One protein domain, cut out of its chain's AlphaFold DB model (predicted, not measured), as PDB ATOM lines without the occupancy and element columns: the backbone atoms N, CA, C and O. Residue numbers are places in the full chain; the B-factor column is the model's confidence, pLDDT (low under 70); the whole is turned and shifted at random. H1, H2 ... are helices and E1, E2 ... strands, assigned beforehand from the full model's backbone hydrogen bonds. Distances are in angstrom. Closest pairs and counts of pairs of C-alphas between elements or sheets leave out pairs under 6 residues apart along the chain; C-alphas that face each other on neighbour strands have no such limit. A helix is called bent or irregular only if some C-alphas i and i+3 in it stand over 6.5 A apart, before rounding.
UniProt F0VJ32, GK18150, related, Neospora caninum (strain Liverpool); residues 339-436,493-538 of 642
ATOM      1  N   LEU A 339     -45.550  11.316  63.496       52.72
ATOM      2  CA  LEU A 339     -46.665  11.002  62.597       52.72
ATOM      3  C   LEU A 339     -47.472   9.787  63.060       52.72
ATOM      4  O   LEU A 339     -48.684   9.785  62.906       52.72
ATOM      5  N   VAL A 340     -46.837   8.759  63.633       53.03
ATOM      6  CA  VAL A 340     -47.586   7.623  64.207       53.03
ATOM      7  C   VAL A 340     -48.403   8.093  65.410       53.03
ATOM      8  O   VAL A 340     -49.567   7.739  65.524       53.03
ATOM      9  N   THR A 341     -47.831   8.964  66.244       55.59
ATOM     10  CA  THR A 341     -48.512   9.555  67.411       55.59
ATOM     11  C   THR A 341     -49.677  10.455  66.991       55.59
ATOM     12  O   THR A 341     -50.741  10.409  67.597       55.59
ATOM     13  N   PHE A 342     -49.499  11.241  65.927       58.97
ATOM     14  CA  PHE A 342     -50.540  12.041  65.291       58.97
ATOM     15  C   PHE A 342     -51.650  11.146  64.722       58.97
ATOM     16  O   PHE A 342     -52.817  11.338  65.036       58.97
ATOM     17  N   CYS A 343     -51.294  10.119  63.949       58.66
ATOM     18  CA  CYS A 343     -52.233   9.152  63.381       58.66
ATOM     19  C   CYS A 343     -53.046   8.407  64.455       58.66
ATOM     20  O   CYS A 343     -54.247   8.218  64.285       58.66
ATOM     21  N   GLU A 344     -52.413   8.031  65.570       58.72
ATOM     22  CA  GLU A 344     -53.074   7.443  66.746       58.72
ATOM     23  C   GLU A 344     -53.982   8.446  67.482       58.72
ATOM     24  O   GLU A 344     -55.001   8.046  68.043       58.72
ATOM     25  N   LYS A 345     -53.632   9.739  67.486       64.94
ATOM     26  CA  LYS A 345     -54.393  10.815  68.142       64.94
ATOM     27  C   LYS A 345     -55.613  11.273  67.334       64.94
ATOM     28  O   LYS A 345     -56.645  11.552  67.935       64.94
ATOM     29  N   GLU A 346     -55.493  11.342  66.008       60.72
ATOM     30  CA  GLU A 346     -56.526  11.859  65.093       60.72
ATOM     31  C   GLU A 346     -57.339  10.755  64.376       60.72
ATOM     32  O   GLU A 346     -58.129  11.058  63.485       60.72
ATOM     33  N   ASP A 347     -57.144   9.478  64.733       67.00
ATOM     34  CA  ASP A 347     -57.782   8.303  64.100       67.00
ATOM     35  C   ASP A 347     -57.596   8.257  62.563       67.00
ATOM     36  O   ASP A 347     -58.536   8.107  61.780       67.00
ATOM     37  N   VAL A 348     -56.341   8.404  62.115       64.94
ATOM     38  CA  VAL A 348     -55.947   8.371  60.693       64.94
ATOM     39  C   VAL A 348     -54.990   7.209  60.443       64.94
ATOM     40  O   VAL A 348     -53.956   7.098  61.095       64.94
ATOM     41  N   GLN A 349     -55.258   6.362  59.447       67.00
ATOM     42  CA  GLN A 349     -54.333   5.281  59.084       67.00
ATOM     43  C   GLN A 349     -53.154   5.786  58.241       67.00
ATOM     44  O   GLN A 349     -53.325   6.518  57.264       67.00
ATOM     45  N   LEU A 350     -51.944   5.325  58.566       68.81
ATOM     46  CA  LEU A 350     -50.739   5.594  57.784       68.81
ATOM     47  C   LEU A 350     -50.368   4.381  56.924       68.81
ATOM     48  O   LEU A 350     -49.919   3.361  57.445       68.81
ATOM     49  N   LEU A 351     -50.505   4.499  55.602       71.25
ATOM     50  CA  LEU A 351     -50.105   3.457  54.654       71.25
ATOM     51  C   LEU A 351     -48.777   3.837  53.990       71.25
ATOM     52  O   LEU A 351     -48.747   4.492  52.951       71.25
ATOM     53  N   ALA A 352     -47.665   3.418  54.594       70.50
ATOM     54  CA  ALA A 352     -46.344   3.520  53.977       70.50
ATOM     55  C   ALA A 352     -46.117   2.357  52.998       70.50
ATOM     56  O   ALA A 352     -46.241   1.191  53.370       70.50
ATOM     57  N   VAL A 353     -45.774   2.674  51.748       67.31
ATOM     58  CA  VAL A 353     -45.634   1.703  50.658       67.31
ATOM     59  C   VAL A 353     -44.218   1.728  50.085       67.31
ATOM     60  O   VAL A 353     -43.655   2.774  49.763       67.31
ATOM     61  N   GLN A 354     -43.644   0.536  49.943       64.94
ATOM     62  CA  GLN A 354     -42.306   0.297  49.411       64.94
ATOM     63  C   GLN A 354     -42.326  -0.974  48.548       64.94
ATOM     64  O   GLN A 354     -43.170  -1.850  48.748       64.94
ATOM     65  N   LEU A 355     -41.390  -1.097  47.601       62.00
ATOM     66  CA  LEU A 355     -41.140  -2.378  46.930       62.00
ATOM     67  C   LEU A 355     -40.768  -3.465  47.962       62.00
ATOM     68  O   LEU A 355     -40.089  -3.165  48.950       62.00
ATOM     69  N   PRO A 356     -41.198  -4.725  47.760       53.47
ATOM     70  CA  PRO A 356     -41.013  -5.786  48.743       53.47
ATOM     71  C   PRO A 356     -39.529  -6.113  48.955       53.47
ATOM     72  O   PRO A 356     -38.827  -6.521  48.032       53.47
ATOM     73  N   GLY A 357     -39.060  -6.006  50.202       49.34
ATOM     74  CA  GLY A 357     -37.701  -6.392  50.582       49.34
ATOM     75  C   GLY A 357     -37.450  -7.887  50.353       49.34
ATOM     76  O   GLY A 357     -38.046  -8.740  51.010       49.34
ATOM     77  N   ARG A 358     -36.548  -8.219  49.423       52.47
ATOM     78  CA  ARG A 358     -36.375  -9.595  48.918       52.47
ATOM     79  C   ARG A 358     -35.441 -10.492  49.740       52.47
ATOM     80  O   ARG A 358     -35.282 -11.660  49.403       52.47
ATOM     81  N   SER A 359     -34.846 -10.000  50.829       46.59
ATOM     82  CA  SER A 359     -33.900 -10.765  51.665       46.59
ATOM     83  C   SER A 359     -34.496 -12.049  52.260       46.59
ATOM     84  O   SER A 359     -33.792 -13.048  52.384       46.59
ATOM     85  N   LEU A 360     -35.795 -12.047  52.578       41.59
ATOM     86  CA  LEU A 360     -36.539 -13.211  53.083       41.59
ATOM     87  C   LEU A 360     -37.330 -13.962  51.992       41.59
ATOM     88  O   LEU A 360     -37.831 -15.054  52.246       41.59
ATOM     89  N   ARG A 361     -37.433 -13.391  50.783       50.47
ATOM     90  CA  ARG A 361     -38.242 -13.883  49.645       50.47
ATOM     91  C   ARG A 361     -37.386 -14.176  48.402       50.47
ATOM     92  O   ARG A 361     -37.880 -14.209  47.282       50.47
ATOM     93  N   SER A 362     -36.087 -14.414  48.586       56.94
ATOM     94  CA  SER A 362     -35.079 -14.523  47.513       56.94
ATOM     95  C   SER A 362     -35.257 -15.704  46.549       56.94
ATOM     96  O   SER A 362     -34.576 -15.765  45.528       56.94
ATOM     97  N   LYS A 363     -36.157 -16.643  46.868       63.12
ATOM     98  CA  LYS A 363     -36.526 -17.793  46.027       63.12
ATOM     99  C   LYS A 363     -37.749 -17.542  45.139       63.12
ATOM    100  O   LYS A 363     -38.085 -18.405  44.334       63.12
ATOM    101  N   GLU A 364     -38.446 -16.426  45.322       65.06
ATOM    102  CA  GLU A 364     -39.650 -16.120  44.554       65.06
ATOM    103  C   GLU A 364     -39.314 -15.550  43.167       65.06
ATOM    104  O   GLU A 364     -38.253 -14.938  42.994       65.06
ATOM    105  N   PRO A 365     -40.205 -15.720  42.170       68.19
ATOM    106  CA  PRO A 365     -40.055 -15.080  40.872       68.19
ATOM    107  C   PRO A 365     -39.889 -13.566  41.005       68.19
ATOM    108  O   PRO A 365     -40.535 -12.915  41.826       68.19
ATOM    109  N   VAL A 366     -39.035 -12.994  40.161       67.12
ATOM    110  CA  VAL A 366     -38.866 -11.543  40.077       67.12
ATOM    111  C   VAL A 366     -40.173 -10.925  39.557       67.12
ATOM    112  O   VAL A 366     -40.554 -11.253  38.432       67.12
ATOM    113  N   PRO A 367     -40.869 -10.039  40.305       67.56
ATOM    114  CA  PRO A 367     -41.931  -9.232  39.720       67.56
ATOM    115  C   PRO A 367     -41.390  -8.441  38.532       67.56
ATOM    116  O   PRO A 367     -40.320  -7.841  38.614       67.56
ATOM    117  N   THR A 368     -42.142  -8.473  37.438       73.50
ATOM    118  CA  THR A 368     -41.754  -7.938  36.128       73.50
ATOM    119  C   THR A 368     -42.225  -6.508  35.881       73.50
ATOM    120  O   THR A 368     -41.676  -5.836  35.020       73.50
ATOM    121  N   THR A 369     -43.227  -6.027  36.624       85.12
ATOM    122  CA  THR A 369     -43.733  -4.647  36.540       85.12
ATOM    123  C   THR A 369     -44.173  -4.145  37.916       85.12
ATOM    124  O   THR A 369     -44.551  -4.932  38.790       85.12
ATOM    125  N   ILE A 370     -44.175  -2.821  38.109       84.44
ATOM    126  CA  ILE A 370     -44.682  -2.189  39.339       84.44
ATOM    127  C   ILE A 370     -46.187  -2.453  39.504       84.44
ATOM    128  O   ILE A 370     -46.652  -2.718  40.614       84.44
ATOM    129  N   GLN A 371     -46.945  -2.483  38.406       87.56
ATOM    130  CA  GLN A 371     -48.381  -2.764  38.411       87.56
ATOM    131  C   GLN A 371     -48.693  -4.193  38.887       87.56
ATOM    132  O   GLN A 371     -49.656  -4.390  39.627       87.56
ATOM    133  N   ASN A 372     -47.850  -5.182  38.561       83.00
ATOM    134  CA  ASN A 372     -47.991  -6.553  39.067       83.00
ATOM    135  C   ASN A 372     -47.734  -6.650  40.583       83.00
ATOM    136  O   ASN A 372     -48.376  -7.456  41.259       83.00
ATOM    137  N   CYS A 373     -46.831  -5.826  41.133       77.31
ATOM    138  CA  CYS A 373     -46.660  -5.683  42.585       77.31
ATOM    139  C   CYS A 373     -47.894  -5.035  43.231       77.31
ATOM    140  O   CYS A 373     -48.368  -5.501  44.265       77.31
ATOM    141  N   VAL A 374     -48.422  -3.975  42.613       83.06
ATOM    142  CA  VAL A 374     -49.591  -3.237  43.108       83.06
ATOM    143  C   VAL A 374     -50.860  -4.081  43.101       83.06
ATOM    144  O   VAL A 374     -51.602  -4.025  44.074       83.06
ATOM    145  N   ALA A 375     -51.096  -4.893  42.068       81.81
ATOM    146  CA  ALA A 375     -52.255  -5.783  42.012       81.81
ATOM    147  C   ALA A 375     -52.286  -6.748  43.212       81.81
ATOM    148  O   ALA A 375     -53.283  -6.814  43.924       81.81
ATOM    149  N   GLN A 376     -51.157  -7.406  43.504       74.75
ATOM    150  CA  GLN A 376     -51.017  -8.290  44.670       74.75
ATOM    151  C   GLN A 376     -51.151  -7.538  46.003       74.75
ATOM    152  O   GLN A 376     -51.703  -8.070  46.963       74.75
ATOM    153  N   LEU A 377     -50.636  -6.307  46.082       73.31
ATOM    154  CA  LEU A 377     -50.739  -5.479  47.283       73.31
ATOM    155  C   LEU A 377     -52.186  -5.034  47.546       73.31
ATOM    156  O   LEU A 377     -52.616  -5.038  48.698       73.31
ATOM    157  N   LEU A 378     -52.930  -4.675  46.496       76.44
ATOM    158  CA  LEU A 378     -54.302  -4.179  46.592       76.44
ATOM    159  C   LEU A 378     -55.241  -5.211  47.225       76.44
ATOM    160  O   LEU A 378     -56.037  -4.839  48.082       76.44
ATOM    161  N   ASP A 379     -55.107  -6.491  46.871       73.56
ATOM    162  CA  ASP A 379     -55.903  -7.574  47.464       73.56
ATOM    163  C   ASP A 379     -55.639  -7.732  48.973       73.56
ATOM    164  O   ASP A 379     -56.565  -7.977  49.749       73.56
ATOM    165  N   VAL A 380     -54.389  -7.537  49.413       69.75
ATOM    166  CA  VAL A 380     -53.996  -7.621  50.831       69.75
ATOM    167  C   VAL A 380     -54.501  -6.416  51.629       69.75
ATOM    168  O   VAL A 380     -54.980  -6.583  52.751       69.75
ATOM    169  N   ILE A 381     -54.406  -5.204  51.072       71.81
ATOM    170  CA  ILE A 381     -54.812  -3.974  51.774       71.81
ATOM    171  C   ILE A 381     -56.279  -3.593  51.559       71.81
ATOM    172  O   ILE A 381     -56.731  -2.623  52.169       71.81
ATOM    173  N   ALA A 382     -57.030  -4.327  50.730       75.81
ATOM    174  CA  ALA A 382     -58.435  -4.054  50.433       75.81
ATOM    175  C   ALA A 382     -59.279  -3.749  51.692       75.81
ATOM    176  O   ALA A 382     -59.961  -2.725  51.675       75.81
ATOM    177  N   PRO A 383     -59.181  -4.503  52.813       73.25
ATOM    178  CA  PRO A 383     -59.942  -4.199  54.031       73.25
ATOM    179  C   PRO A 383     -59.603  -2.849  54.684       73.25
ATOM    180  O   PRO A 383     -60.448  -2.284  55.375       73.25
ATOM    181  N   LEU A 384     -58.384  -2.334  54.482       65.50
ATOM    182  CA  LEU A 384     -57.920  -1.051  55.020       65.50
ATOM    183  C   LEU A 384     -58.450   0.110  54.167       65.50
ATOM    184  O   LEU A 384     -59.110   1.013  54.682       65.50
ATOM    185  N   VAL A 385     -58.241   0.040  52.847       75.69
ATOM    186  CA  VAL A 385     -58.643   1.096  51.893       75.69
ATOM    187  C   VAL A 385     -60.148   1.117  51.592       75.69
ATOM    188  O   VAL A 385     -60.657   2.095  51.041       75.69
ATOM    189  N   SER A 386     -60.877   0.061  51.977       81.44
ATOM    190  CA  SER A 386     -62.344   0.026  52.005       81.44
ATOM    191  C   SER A 386     -62.945   0.329  53.387       81.44
ATOM    192  O   SER A 386     -64.158   0.194  53.574       81.44
ATOM    193  N   SER A 387     -62.119   0.659  54.387       75.94
ATOM    194  CA  SER A 387     -62.592   0.991  55.733       75.94
ATOM    195  C   SER A 387     -63.210   2.397  55.786       75.94
ATOM    196  O   SER A 387     -63.135   3.186  54.842       75.94
ATOM    197  N   ARG A 388     -63.867   2.730  56.906       73.50
ATOM    198  CA  ARG A 388     -64.387   4.091  57.124       73.50
ATOM    199  C   ARG A 388     -63.323   5.080  57.606       73.50
ATOM    200  O   ARG A 388     -63.595   6.278  57.538       73.50
ATOM    201  N   VAL A 389     -62.171   4.591  58.062       70.75
ATOM    202  CA  VAL A 389     -61.092   5.399  58.639       70.75
ATOM    203  C   VAL A 389     -60.350   6.117  57.501       70.75
ATOM    204  O   VAL A 389     -60.031   5.472  56.497       70.75
ATOM    205  N   PRO A 390     -60.113   7.438  57.583       74.44
ATOM    206  CA  PRO A 390     -59.305   8.144  56.593       74.44
ATOM    207  C   PRO A 390     -57.861   7.634  56.626       74.44
ATOM    208  O   PRO A 390     -57.368   7.189  57.663       74.44
ATOM    209  N   TYR A 391     -57.164   7.704  55.491       74.31
ATOM    210  CA  TYR A 391     -55.777   7.254  55.420       74.31
ATOM    211  C   TYR A 391     -54.893   8.143  54.545       74.31
ATOM    212  O   TYR A 391     -55.343   8.744  53.564       74.31
ATOM    213  N   VAL A 392     -53.613   8.194  54.907       76.25
ATOM    214  CA  VAL A 392     -52.548   8.895  54.185       76.25
ATOM    215  C   VAL A 392     -51.648   7.859  53.522       76.25
ATOM    216  O   VAL A 392     -51.222   6.897  54.162       76.25
ATOM    217  N   LEU A 393     -51.363   8.046  52.234       79.88
ATOM    218  CA  LEU A 393     -50.535   7.133  51.445       79.88
ATOM    219  C   LEU A 393     -49.129   7.718  51.271       79.88
ATOM    220  O   LEU A 393     -48.974   8.799  50.706       79.88
ATOM    221  N   VAL A 394     -48.104   7.011  51.746       80.25
ATOM    222  CA  VAL A 394     -46.716   7.498  51.773       80.25
ATOM    223  C   VAL A 394     -45.819   6.636  50.896       80.25
ATOM    224  O   VAL A 394     -45.723   5.428  51.099       80.25
ATOM    225  N   GLY A 395     -45.117   7.266  49.958       79.56
ATOM    226  CA  GLY A 395     -44.091   6.652  49.126       79.56
ATOM    227  C   GLY A 395     -42.736   7.340  49.292       79.56
ATOM    228  O   GLY A 395     -42.641   8.567  49.352       79.56
ATOM    229  N   TYR A 396     -41.673   6.539  49.362       78.06
ATOM    230  CA  TYR A 396     -40.288   7.011  49.407       78.06
ATOM    231  C   TYR A 396     -39.434   6.261  48.384       78.06
ATOM    232  O   TYR A 396     -39.509   5.032  48.292       78.06
ATOM    233  N   SER A 397     -38.596   6.993  47.642       79.88
ATOM    234  CA  SER A 397     -37.785   6.449  46.548       79.88
ATOM    235  C   SER A 397     -38.677   5.663  45.571       79.88
ATOM    236  O   SER A 397     -39.753   6.141  45.212       79.88
ATOM    237  N   MET A 398     -38.307   4.440  45.187       76.75
ATOM    238  CA  MET A 398     -39.122   3.574  44.324       76.75
ATOM    239  C   MET A 398     -40.557   3.364  44.852       76.75
ATOM    240  O   MET A 398     -41.488   3.194  44.068       76.75
ATOM    241  N   GLY A 399     -40.766   3.439  46.174       82.44
ATOM    242  CA  GLY A 399     -42.089   3.379  46.802       82.44
ATOM    243  C   GLY A 399     -43.035   4.509  46.379       82.44
ATOM    244  O   GLY A 399     -44.244   4.314  46.400       82.44
ATOM    245  N   SER A 400     -42.518   5.653  45.919       87.44
ATOM    246  CA  SER A 400     -43.320   6.755  45.367       87.44
ATOM    247  C   SER A 400     -44.055   6.349  44.084       87.44
ATOM    248  O   SER A 400     -45.233   6.662  43.927       87.44
ATOM    249  N   TRP A 401     -43.412   5.582  43.195       90.62
ATOM    250  CA  TRP A 401     -44.069   5.033  42.000       90.62
ATOM    251  C   TRP A 401     -45.071   3.925  42.350       90.62
ATOM    252  O   TRP A 401     -46.166   3.900  41.795       90.62
ATOM    253  N   VAL A 402     -44.760   3.072  43.335       86.19
ATOM    254  CA  VAL A 402     -45.721   2.073  43.844       86.19
ATOM    255  C   VAL A 402     -46.954   2.756  44.453       86.19
ATOM    256  O   VAL A 402     -48.073   2.323  44.200       86.19
ATOM    257  N   ALA A 403     -46.775   3.843  45.211       88.38
ATOM    258  CA  ALA A 403     -47.867   4.625  45.791       88.38
ATOM    259  C   ALA A 403     -48.758   5.273  44.715       88.38
ATOM    260  O   ALA A 403     -49.982   5.248  44.842       88.38
ATOM    261  N   TYR A 404     -48.171   5.798  43.635       92.75
ATOM    262  CA  TYR A 404     -48.929   6.304  42.487       92.75
ATOM    263  C   TYR A 404     -49.772   5.215  41.818       92.75
ATOM    264  O   TYR A 404     -50.984   5.364  41.677       92.75
ATOM    265  N   GLU A 405     -49.144   4.099  41.449       93.00
ATOM    266  CA  GLU A 405     -49.829   2.984  40.795       93.00
ATOM    267  C   GLU A 405     -50.924   2.381  41.683       93.00
ATOM    268  O   GLU A 405     -52.008   2.049  41.204       93.00
ATOM    269  N   LEU A 406     -50.692   2.318  42.996       89.75
ATOM    270  CA  LEU A 406     -51.690   1.888  43.968       89.75
ATOM    271  C   LEU A 406     -52.877   2.857  44.046       89.75
ATOM    272  O   LEU A 406     -54.018   2.405  44.036       89.75
ATOM    273  N   ALA A 407     -52.644   4.173  44.061       92.12
ATOM    274  CA  ALA A 407     -53.721   5.161  44.007       92.12
ATOM    275  C   ALA A 407     -54.524   5.064  42.692       92.12
ATOM    276  O   ALA A 407     -55.756   5.120  42.717       92.12
ATOM    277  N   CYS A 408     -53.855   4.828  41.559       93.56
ATOM    278  CA  CYS A 408     -54.496   4.564  40.267       93.56
ATOM    279  C   CYS A 408     -55.357   3.292  40.288       93.56
ATOM    280  O   CYS A 408     -56.507   3.321  39.840       93.56
ATOM    281  N   ALA A 409     -54.841   2.193  40.842       92.19
ATOM    282  CA  ALA A 409     -55.566   0.932  40.964       92.19
ATOM    283  C   ALA A 409     -56.777   1.046  41.909       92.19
ATOM    284  O   ALA A 409     -57.850   0.529  41.599       92.19
ATOM    285  N   ILE A 410     -56.642   1.784  43.017       91.81
ATOM    286  CA  ILE A 410     -57.735   2.087  43.953       91.81
ATOM    287  C   ILE A 410     -58.811   2.950  43.281       91.81
ATOM    288  O   ILE A 410     -59.993   2.626  43.394       91.81
ATOM    289  N   ALA A 411     -58.430   3.995  42.533       92.12
ATOM    290  CA  ALA A 411     -59.375   4.808  41.761       92.12
ATOM    291  C   ALA A 411     -60.184   3.951  40.776       92.12
ATOM    292  O   ALA A 411     -61.409   4.040  40.749       92.12
ATOM    293  N   LYS A 412     -59.507   3.072  40.027       92.06
ATOM    294  CA  LYS A 412     -60.154   2.153  39.084       92.06
ATOM    295  C   LYS A 412     -61.064   1.146  39.793       92.06
ATOM    296  O   LYS A 412     -62.145   0.829  39.309       92.06
ATOM    297  N   ARG A 413     -60.668   0.639  40.967       90.06
ATOM    298  CA  ARG A 413     -61.509  -0.277  41.754       90.06
ATOM    299  C   ARG A 413     -62.768   0.422  42.276       90.06
ATOM    300  O   ARG A 413     -63.843  -0.175  42.215       90.06
ATOM    301  N   ARG A 414     -62.648   1.688  42.693       90.62
ATOM    302  CA  ARG A 414     -63.739   2.551  43.176       90.62
ATOM    303  C   ARG A 414     -64.855   2.781  42.150       90.62
ATOM    304  O   ARG A 414     -65.998   2.959  42.557       90.62
ATOM    305  N   GLU A 415     -64.558   2.725  40.850       89.44
ATOM    306  CA  GLU A 415     -65.573   2.761  39.780       89.44
ATOM    307  C   GLU A 415     -66.550   1.571  39.861       89.44
ATOM    308  O   GLU A 415     -67.707   1.691  39.467       89.44
ATOM    309  N   THR A 416     -66.097   0.432  40.404       90.81
ATOM    310  CA  THR A 416     -66.884  -0.812  40.531       90.81
ATOM    311  C   THR A 416     -67.330  -1.139  41.960       90.81
ATOM    312  O   THR A 416     -68.370  -1.768  42.140       90.81
ATOM    313  N   ASP A 417     -66.576  -0.716  42.978       89.81
ATOM    314  CA  ASP A 417     -66.913  -0.882  44.396       89.81
ATOM    315  C   ASP A 417     -66.676   0.434  45.146       89.81
ATOM    316  O   ASP A 417     -65.552   0.783  45.511       89.81
ATOM    317  N   THR A 418     -67.765   1.155  45.408       87.94
ATOM    318  CA  THR A 418     -67.759   2.476  46.052       87.94
ATOM    319  C   THR A 418     -67.280   2.466  47.506       87.94
ATOM    320  O   THR A 418     -67.108   3.536  48.093       87.94
ATOM    321  N   LYS A 419     -67.031   1.288  48.101       88.12
ATOM    322  CA  LYS A 419     -66.369   1.178  49.408       88.12
ATOM    323  C   LYS A 419     -64.900   1.581  49.341       88.12
ATOM    324  O   LYS A 419     -64.400   2.107  50.330       88.12
ATOM    325  N   PHE A 420     -64.220   1.359  48.212       89.56
ATOM    326  CA  PHE A 420     -62.832   1.784  48.027       89.56
ATOM    327  C   PHE A 420     -62.758   3.312  48.006       89.56
ATOM    328  O   PHE A 420     -63.397   3.978  47.188       89.56
ATOM    329  N   ARG A 421     -61.963   3.874  48.916       86.44
ATOM    330  CA  ARG A 421     -61.734   5.317  49.033       86.44
ATOM    331  C   ARG A 421     -60.347   5.655  48.514       86.44
ATOM    332  O   ARG A 421     -59.448   4.834  48.605       86.44
ATOM    333  N   LEU A 422     -60.180   6.858  47.970       90.44
ATOM    334  CA  LEU A 422     -58.849   7.398  47.697       90.44
ATOM    335  C   LEU A 422     -58.197   7.876  49.008       90.44
ATOM    336  O   LEU A 422     -58.928   8.217  49.943       90.44
ATOM    337  N   PRO A 423     -56.852   7.918  49.089       86.12
ATOM    338  CA  PRO A 423     -56.169   8.513  50.233       86.12
ATOM    339  C   PRO A 423     -56.560   9.985  50.394       86.12
ATOM    340  O   PRO A 423     -56.718  10.698  49.405       86.12
ATOM    341  N   GLY A 424     -56.665  10.453  51.640       78.56
ATOM    342  CA  GLY A 424     -56.942  11.865  51.938       78.56
ATOM    343  C   GLY A 424     -55.772  12.788  51.581       78.56
ATOM    344  O   GLY A 424     -55.976  13.955  51.259       78.56
ATOM    345  N   ARG A 425     -54.544  12.250  51.598       83.06
ATOM    346  CA  ARG A 425     -53.324  12.909  51.117       83.06
ATOM    347  C   ARG A 425     -52.299  11.870  50.657       83.06
ATOM    348  O   ARG A 425     -52.221  10.776  51.223       83.06
ATOM    349  N   MET A 426     -51.488  12.222  49.662       85.44
ATOM    350  CA  MET A 426     -50.295  11.474  49.258       85.44
ATOM    351  C   MET A 426     -49.018  12.199  49.693       85.44
ATOM    352  O   MET A 426     -48.870  13.396  49.477       85.44
ATOM    353  N   ILE A 427     -48.063  11.480  50.273       81.12
ATOM    354  CA  ILE A 427     -46.732  12.005  50.601       81.12
ATOM    355  C   ILE A 427     -45.723  11.256  49.747       81.12
ATOM    356  O   ILE A 427     -45.644  10.030  49.810       81.12
ATOM    357  N   LEU A 428     -44.972  11.983  48.930       82.69
ATOM    358  CA  LEU A 428     -44.094  11.416  47.911       82.69
ATOM    359  C   LEU A 428     -42.702  12.007  48.073       82.69
ATOM    360  O   LEU A 428     -42.551  13.220  48.204       82.69
ATOM    361  N   ALA A 429     -41.672  11.168  48.090       81.06
ATOM    362  CA  ALA A 429     -40.333  11.629  48.427       81.06
ATOM    363  C   ALA A 429     -39.232  10.951  47.609       81.06
ATOM    364  O   ALA A 429     -39.303   9.757  47.312       81.06
ATOM    365  N   SER A 430     -38.182  11.716  47.289       76.06
ATOM    366  CA  SER A 430     -36.936  11.227  46.669       76.06
ATOM    367  C   SER A 430     -37.133  10.353  45.418       76.06
ATOM    368  O   SER A 430     -36.452   9.344  45.257       76.06
ATOM    369  N   MET A 431     -38.062  10.726  44.531       86.19
ATOM    370  CA  MET A 431     -38.258  10.072  43.232       86.19
ATOM    371  C   MET A 431     -38.810  11.056  42.197       86.19
ATOM    372  O   MET A 431     -39.627  11.914  42.543       86.19
ATOM    373  N   VAL A 432     -38.389  10.909  40.937       88.56
ATOM    374  CA  VAL A 432     -38.941  11.681  39.809       88.56
ATOM    375  C   VAL A 432     -40.417  11.341  39.573       88.56
ATOM    376  O   VAL A 432     -40.894  10.286  40.003       88.56
ATOM    377  N   SER A 433     -41.145  12.214  38.884       87.88
ATOM    378  CA  SER A 433     -42.544  11.967  38.526       87.88
ATOM    379  C   SER A 433     -42.697  10.754  37.576       87.88
ATOM    380  O   SER A 433     -41.825  10.523  36.738       87.88
ATOM    381  N   PRO A 434     -43.773   9.945  37.679       88.75
ATOM    382  CA  PRO A 434     -43.991   8.756  36.849       88.75
ATOM    383  C   PRO A 434     -43.987   9.019  35.338       88.75
ATOM    384  O   PRO A 434     -43.602   8.149  34.562       88.75
ATOM    385  N   ASP A 435     -44.424  10.212  34.935       85.56
ATOM    386  CA  ASP A 435     -44.520  10.695  33.558       85.56
ATOM    387  C   ASP A 435     -43.199  11.257  32.996       85.56
ATOM    388  O   ASP A 435     -43.147  11.594  31.815       85.56
ATOM    389  N   THR A 436     -42.123  11.331  33.794       87.50
ATOM    390  CA  THR A 436     -40.803  11.777  33.317       87.50
ATOM    391  C   THR A 436     -40.292  10.861  32.186       87.50
ATOM    392  O   THR A 436     -40.140   9.648  32.411       87.50
ATOM    393  N   THR A 493     -49.270   3.960  34.510       89.69
ATOM    394  CA  THR A 493     -50.708   3.911  34.226       89.69
ATOM    395  C   THR A 493     -51.191   5.306  33.830       89.69
ATOM    396  O   THR A 493     -51.219   6.237  34.644       89.69
ATOM    397  N   LYS A 494     -51.582   5.443  32.559       84.19
ATOM    398  CA  LYS A 494     -52.199   6.657  32.013       84.19
ATOM    399  C   LYS A 494     -53.611   6.831  32.568       84.19
ATOM    400  O   LYS A 494     -54.342   5.856  32.741       84.19
ATOM    401  N   ARG A 495     -53.988   8.084  32.804       85.06
ATOM    402  CA  ARG A 495     -55.334   8.509  33.193       85.06
ATOM    403  C   ARG A 495     -55.727   9.713  32.346       85.06
ATOM    404  O   ARG A 495     -54.878  10.555  32.073       85.06
ATOM    405  N   ASP A 496     -57.008   9.822  32.014       81.19
ATOM    406  CA  ASP A 496     -57.550  10.980  31.284       81.19
ATOM    407  C   ASP A 496     -57.695  12.224  32.183       81.19
ATOM    408  O   ASP A 496     -57.810  13.347  31.698       81.19
ATOM    409  N   ALA A 497     -57.665  12.024  33.505       84.00
ATOM    410  CA  ALA A 497     -57.726  13.065  34.524       84.00
ATOM    411  C   ALA A 497     -56.783  12.740  35.704       84.00
ATOM    412  O   ALA A 497     -56.559  11.556  36.001       84.00
ATOM    413  N   PRO A 498     -56.259  13.761  36.415       86.69
ATOM    414  CA  PRO A 498     -55.461  13.571  37.628       86.69
ATOM    415  C   PRO A 498     -56.218  12.766  38.698       86.69
ATOM    416  O   PRO A 498     -57.424  12.519  38.603       86.69
ATOM    417  N   LEU A 499     -55.505  12.311  39.731       87.50
ATOM    418  CA  LEU A 499     -56.121  11.556  40.832       87.50
ATOM    419  C   LEU A 499     -57.098  12.404  41.669       87.50
ATOM    420  O   LEU A 499     -58.002  11.837  42.281       87.50
ATOM    421  N   GLY A 500     -56.939  13.732  41.677       86.94
ATOM    422  CA  GLY A 500     -57.733  14.649  42.499       86.94
ATOM    423  C   GLY A 500     -57.418  14.521  43.992       86.94
ATOM    424  O   GLY A 500     -58.289  14.753  44.826       86.94
ATOM    425  N   VAL A 501     -56.195  14.098  44.326       86.50
ATOM    426  CA  VAL A 501     -55.746  13.844  45.699       86.50
ATOM    427  C   VAL A 501     -54.693  14.886  46.085       86.50
ATOM    428  O   VAL A 501     -53.706  15.006  45.363       86.50
ATOM    429  N   PRO A 502     -54.833  15.604  47.215       82.69
ATOM    430  CA  PRO A 502     -53.784  16.483  47.730       82.69
ATOM    431  C   PRO A 502     -52.468  15.727  47.926       82.69
ATOM    432  O   PRO A 502     -52.454  14.625  48.479       82.69
ATOM    433  N   CYS A 503     -51.347  16.311  47.522       81.81
ATOM    434  CA  CYS A 503     -50.038  15.690  47.614       81.81
ATOM    435  C   CYS A 503     -48.984  16.615  48.238       81.81
ATOM    436  O   CYS A 503     -49.113  17.836  48.288       81.81
ATOM    437  N   SER A 504     -47.935  16.017  48.792       79.25
ATOM    438  CA  SER A 504     -46.803  16.738  49.373       79.25
ATOM    439  C   SER A 504     -45.519  16.065  48.912       79.25
ATOM    440  O   SER A 504     -45.294  14.887  49.198       79.25
ATOM    441  N   VAL A 505     -44.710  16.803  48.146       77.31
ATOM    442  CA  VAL A 505     -43.569  16.253  47.404       77.31
ATOM    443  C   VAL A 505     -42.254  16.743  48.003       77.31
ATOM    444  O   VAL A 505     -41.923  17.927  47.951       77.31
ATOM    445  N   PHE A 506     -41.475  15.816  48.555       74.00
ATOM    446  CA  PHE A 506     -40.246  16.108  49.285       74.00
ATOM    447  C   PHE A 506     -38.998  15.728  48.482       74.00
ATOM    448  O   PHE A 506     -38.818  14.578  48.067       74.00
ATOM    449  N   ARG A 507     -38.077  16.686  48.333       69.75
ATOM    450  CA  ARG A 507     -36.742  16.459  47.766       69.75
ATOM    451  C   ARG A 507     -35.652  16.676  48.808       69.75
ATOM    452  O   ARG A 507     -35.709  17.628  49.585       69.75
ATOM    453  N   ALA A 508     -34.632  15.825  48.800       65.38
ATOM    454  CA  ALA A 508     -33.388  16.113  49.505       65.38
ATOM    455  C   ALA A 508     -32.556  17.092  48.657       65.38
ATOM    456  O   ALA A 508     -32.470  16.919  47.443       65.38
ATOM    457  N   ARG A 509     -31.961  18.131  49.264       61.03
ATOM    458  CA  ARG A 509     -31.105  19.075  48.513       61.03
ATOM    459  C   ARG A 509     -29.721  18.502  48.177       61.03
ATOM    460  O   ARG A 509     -29.158  18.874  47.157       61.03
ATOM    461  N   ASP A 510     -29.237  17.544  48.962       61.50
ATOM    462  CA  ASP A 510     -27.930  16.900  48.761       61.50
ATOM    463  C   ASP A 510     -28.036  15.580  47.959       61.50
ATOM    464  O   ASP A 510     -27.168  14.711  48.050       61.50
ATOM    465  N   ASP A 511     -29.128  15.372  47.213       68.31
ATOM    466  CA  ASP A 511     -29.344  14.148  46.434       68.31
ATOM    467  C   ASP A 511     -28.507  14.166  45.148       68.31
ATOM    468  O   ASP A 511     -28.795  14.930  44.228       68.31
ATOM    469  N   LEU A 512     -27.463  13.338  45.070       70.62
ATOM    470  CA  LEU A 512     -26.507  13.322  43.951       70.62
ATOM    471  C   LEU A 512     -27.151  13.081  42.572       70.62
ATOM    472  O   LEU A 512     -26.547  13.420  41.557       70.62
ATOM    473  N   LYS A 513     -28.355  12.495  42.526       78.31
ATOM    474  CA  LYS A 513     -29.085  12.158  41.296       78.31
ATOM    475  C   LYS A 513     -30.272  13.102  41.074       78.31
ATOM    476  O   LYS A 513     -30.515  13.548  39.955       78.31
ATOM    477  N   LEU A 514     -31.002  13.459  42.131       77.38
ATOM    478  CA  LEU A 514     -32.264  14.203  42.043       77.38
ATOM    479  C   LEU A 514     -32.120  15.718  42.297       77.38
ATOM    480  O   LEU A 514     -32.891  16.313  43.049       77.38
ATOM    481  N   GLN A 515     -31.157  16.361  41.635       68.81
ATOM    482  CA  GLN A 515     -30.848  17.785  41.840       68.81
ATOM    483  C   GLN A 515     -31.904  18.759  41.276       68.81
ATOM    484  O   GLN A 515     -32.222  19.771  41.912       68.81
ATOM    485  N   SER A 516     -32.471  18.473  40.096       74.56
ATOM    486  CA  SER A 516     -33.387  19.405  39.421       74.56
ATOM    487  C   SER A 516     -34.746  19.523  40.131       74.56
ATOM    488  O   SER A 516     -35.373  18.500  40.416       74.56
ATOM    489  N   PRO A 517     -35.285  20.743  40.343       68.06
ATOM    490  CA  PRO A 517     -36.675  20.930  40.763       68.06
ATOM    491  C   PRO A 517     -37.698  20.337  39.781       68.06
ATOM    492  O   PRO A 517     -38.750  19.875  40.221       68.06
ATOM    493  N   SER A 518     -37.398  20.302  38.472       72.31
ATOM    494  CA  SER A 518     -38.327  19.797  37.441       72.31
ATOM    495  C   SER A 518     -38.727  18.337  37.659       72.31
ATOM    496  O   SER A 518     -39.873  17.978  37.404       72.31
ATOM    497  N   HIS A 519     -37.834  17.524  38.235       75.69
ATOM    498  CA  HIS A 519     -38.097  16.130  38.605       75.69
ATOM    499  C   HIS A 519     -39.310  15.958  39.535       75.69
ATOM    500  O   HIS A 519     -39.927  14.895  39.547       75.69
ATOM    501  N   PHE A 520     -39.630  16.985  40.330       77.88
ATOM    502  CA  PHE A 520     -40.626  16.919  41.398       77.88
ATOM    503  C   PHE A 520     -41.912  17.691  41.085       77.88
ATOM    504  O   PHE A 520     -42.961  17.355  41.623       77.88
ATOM    505  N   VAL A 521     -41.860  18.711  40.220       77.06
ATOM    506  CA  VAL A 521     -43.017  19.582  39.931       77.06
ATOM    507  C   VAL A 521     -44.137  18.844  39.184       77.06
ATOM    508  O   VAL A 521     -45.311  19.133  39.415       77.06
ATOM    509  N   ASN A 522     -43.808  17.869  38.333       83.56
ATOM    510  CA  ASN A 522     -44.812  17.150  37.537       83.56
ATOM    511  C   ASN A 522     -45.748  16.271  38.387       83.56
ATOM    512  O   ASN A 522     -46.899  16.069  38.001       83.56
ATOM    513  N   TRP A 523     -45.315  15.852  39.585       85.81
ATOM    514  CA  TRP A 523     -46.151  15.104  40.529       85.81
ATOM    515  C   TRP A 523     -47.465  15.831  40.854       85.81
ATOM    516  O   TRP A 523     -48.519  15.199  40.871       85.81
ATOM    517  N   PHE A 524     -47.429  17.154  41.047       83.25
ATOM    518  CA  PHE A 524     -48.629  17.948  41.340       83.25
ATOM    519  C   PHE A 524     -49.614  17.941  40.161       83.25
ATOM    520  O   PHE A 524     -50.808  17.722  40.349       83.25
ATOM    521  N   SER A 525     -49.117  18.092  38.928       82.00
ATOM    522  CA  SER A 525     -49.943  18.011  37.713       82.00
ATOM    523  C   SER A 525     -50.610  16.639  37.548       82.00
ATOM    524  O   SER A 525     -51.741  16.562  37.073       82.00
ATOM    525  N   LEU A 526     -49.912  15.566  37.938       84.56
ATOM    526  CA  LEU A 526     -50.353  14.178  37.782       84.56
ATOM    527  C   LEU A 526     -51.332  13.724  38.887       84.56
ATOM    528  O   LEU A 526     -52.241  12.933  38.628       84.56
ATOM    529  N   VAL A 527     -51.151  14.211  40.118       86.62
ATOM    530  CA  VAL A 527     -51.893  13.747  41.304       86.62
ATOM    531  C   VAL A 527     -53.016  14.714  41.708       86.62
ATOM    532  O   VAL A 527     -54.138  14.261  41.940       86.62
ATOM    533  N   GLU A 528     -52.770  16.027  41.717       82.00
ATOM    534  CA  GLU A 528     -53.765  17.053  42.079       82.00
ATOM    535  C   GLU A 528     -54.489  17.609  40.849       82.00
ATOM    536  O   GLU A 528     -55.718  17.566  40.775       82.00
ATOM    537  N   GLY A 529     -53.726  18.097  39.866       75.44
ATOM    538  CA  GLY A 529     -54.234  18.676  38.623       75.44
ATOM    539  C   GLY A 529     -53.765  20.109  38.326       75.44
ATOM    540  O   GLY A 529     -52.955  20.678  39.060       75.44
ATOM    541  N   PRO A 530     -54.258  20.723  37.229       58.62
ATOM    542  CA  PRO A 530     -53.718  21.986  36.708       58.62
ATOM    543  C   PRO A 530     -53.926  23.210  37.612       58.62
ATOM    544  O   PRO A 530     -53.166  24.169  37.513       58.62
ATOM    545  N   SER A 531     -54.947  23.181  38.472       48.88
ATOM    546  CA  SER A 531     -55.406  24.332  39.266       48.88
ATOM    547  C   SER A 531     -54.683  24.514  40.608       48.88
ATOM    548  O   SER A 531     -55.021  25.430  41.352       48.88
ATOM    549  N   ALA A 532     -53.724  23.647  40.948       51.28
ATOM    550  CA  ALA A 532     -53.026  23.681  42.231       51.28
ATOM    551  C   ALA A 532     -52.090  24.898  42.362       51.28
ATOM    552  O   ALA A 532     -51.166  25.088  41.560       51.28
ATOM    553  N   THR A 533     -52.306  25.715  43.395       43.62
ATOM    554  CA  THR A 533     -51.517  26.922  43.684       43.62
ATOM    555  C   THR A 533     -50.114  26.549  44.170       43.62
ATOM    556  O   THR A 533     -49.949  25.868  45.177       43.62
ATOM    557  N   ARG A 534     -49.072  27.002  43.463       54.69
ATOM    558  CA  ARG A 534     -47.680  26.575  43.698       54.69
ATOM    559  C   ARG A 534     -46.922  27.610  44.525       54.69
ATOM    560  O   ARG A 534     -46.914  28.787  44.170       54.69
ATOM    561  N   THR A 535     -46.212  27.192  45.574       42.94
ATOM    562  CA  THR A 535     -45.324  28.089  46.336       42.94
ATOM    563  C   THR A 535     -43.989  27.406  46.643       42.94
ATOM    564  O   THR A 535     -43.944  26.327  47.225       42.94
ATOM    565  N   GLU A 536     -42.871  28.015  46.232       42.34
ATOM    566  CA  GLU A 536     -41.525  27.503  46.531       42.34
ATOM    567  C   GLU A 536     -40.969  28.159  47.800       42.34
ATOM    568  O   GLU A 536     -40.779  29.375  47.863       42.34
ATOM    569  N   ARG A 537     -40.664  27.348  48.815       45.72
ATOM    570  CA  ARG A 537     -40.184  27.781  50.130       45.72
ATOM    571  C   ARG A 537     -38.694  27.500  50.281       45.72
ATOM    572  O   ARG A 537     -38.244  26.387  50.566       45.72
ATOM    573  N   LYS A 538     -37.908  28.555  50.044       38.34
ATOM    574  CA  LYS A 538     -36.435  28.508  49.968       38.34
ATOM    575  C   LYS A 538     -35.724  28.730  51.301       38.34
ATOM    576  O   LYS A 538     -34.612  28.220  51.462       38.34
TER     577      LYS A 538
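What this domain is: This is residues 339 to 436 and 493 to 538 of the 642 residues of the protein "GK18150, related" of Neospora caninum (strain Liverpool) (UniProt F0VJ32). A twisted slab of four parallel strands has helices packed over one face: H3 runs along E2, H4 runs along E4 farther across, and H2 packs on H3 near the E1 edge. Short H1 grazes the sheet near the start of E1, and residues 359 to 365, within the long link from E1 to H2, stick out free. The printed part has 144 residues, with four named helices and four named strands in the order H1 E1 H2 E2 H3 E3 E4 H4, and the sheet's order is E1 E2 E3 E4. The class is mixed, helices and strands, though under half of the residues, 70 of the 144, are in named elements. The whole is compact and rounded, with a radius of gyration of the C-alphas of 15.6 A and spans of 40 by 37 by 37 A.

Where its parts are: Look first for the strands: E1 is residues 349 to 353, 12.6 A long, E2 is residues 391 to 396, 16.6 A, E3 is residues 425 to 429, 13.3 A, and E4 is residues 503 to 506, 9.9 A. Find C-alpha 391 at (-55.777, 7.254, 55.420); from there E2 runs to C-alpha 396 at (-40.288, 7.011, 49.407). The longest helix, H3, is residues 398 to 414 and measures 24.7 A. H2, residues 370 to 385, spans 19.1 A; it has a kink of 57 degrees near residue 379 and is irregular, with C-alphas 380 and 383 7.6 A apart. H4, residues 518 to 527, spans 15.3 A and is only just irregular, with C-alphas 519 and 522 6.9 A apart; it ends at C-alpha 527, at (-51.893, 13.747, 41.304). H1, residues 339 to 345, is 9.5 A long and begins at C-alpha 339, at (-46.665, 11.002, 62.597).

How they stand to each other: Start at the inner strand E2. It is parallel to the edge strand E1 at 24 degrees, with N 351 and O 392 within hydrogen-bond range at 2.9 A. It is parallel to E3 at 11 degrees, with N 395 and O 427 2.8 A apart. E3 is parallel to the edge strand E4 at 18 degrees, with N 506 and O 428 2.8 A apart. The domain has two layers, the sheet and the helices H2, H3 and H4 on one face of it. H3 lies over E2 at a height over the sheet of 9.9 A and runs along the strands, at 0 degrees to E2 on the local plane; it is only just not over E1, on which 2 of its C-alphas fall. The closest C-alphas of H3 and E2 are those of Ala 403 and Gly 395, 5.4 A apart. H4, on the same face as H3, lies over E4 at a height of 9.1 A and runs along the strands, at 13 degrees to E4 on the local plane; their closest C-alphas are those of Phe 520 and Val 505, 6.7 A apart. H3 and H4 are near each other. H2 touches H3 at a steep tilt of 61 degrees, the same way, and their closest C-alphas, those of Val 374 and Leu 406, are 5.6 A apart. H1 only grazes the sheet, with its residues 339 to 344, and is apart from H2, H3 and H4. E1, H2, E2 and E2, H3, E3 are strand-helix-strand units, parallel neighbour strands with a helix between them in the chain, each with a right-handed crossover. In H1 and H3 every O i to N i+4 pair is within hydrogen-bond range; H2 has 8 of 12, and H4 has 2 of 6 beside 4 of 7 O i to N i+3 pairs.

The domain as a whole: The two C-alphas farthest apart are those of Lys 363 and Thr 533, at 47.2 A. Residues 437 to 492 are not printed, and C-alphas 436 and 493 are 12.7 A apart across this cut, which falls in the link from E3 to E4. The links from E1 to H2 and from E4 to H4 are long. The mean pLDDT of the printed part is 75.0, and 45 residues are under 70, among them 339 to 350, 353 to 367 and 530 to 538.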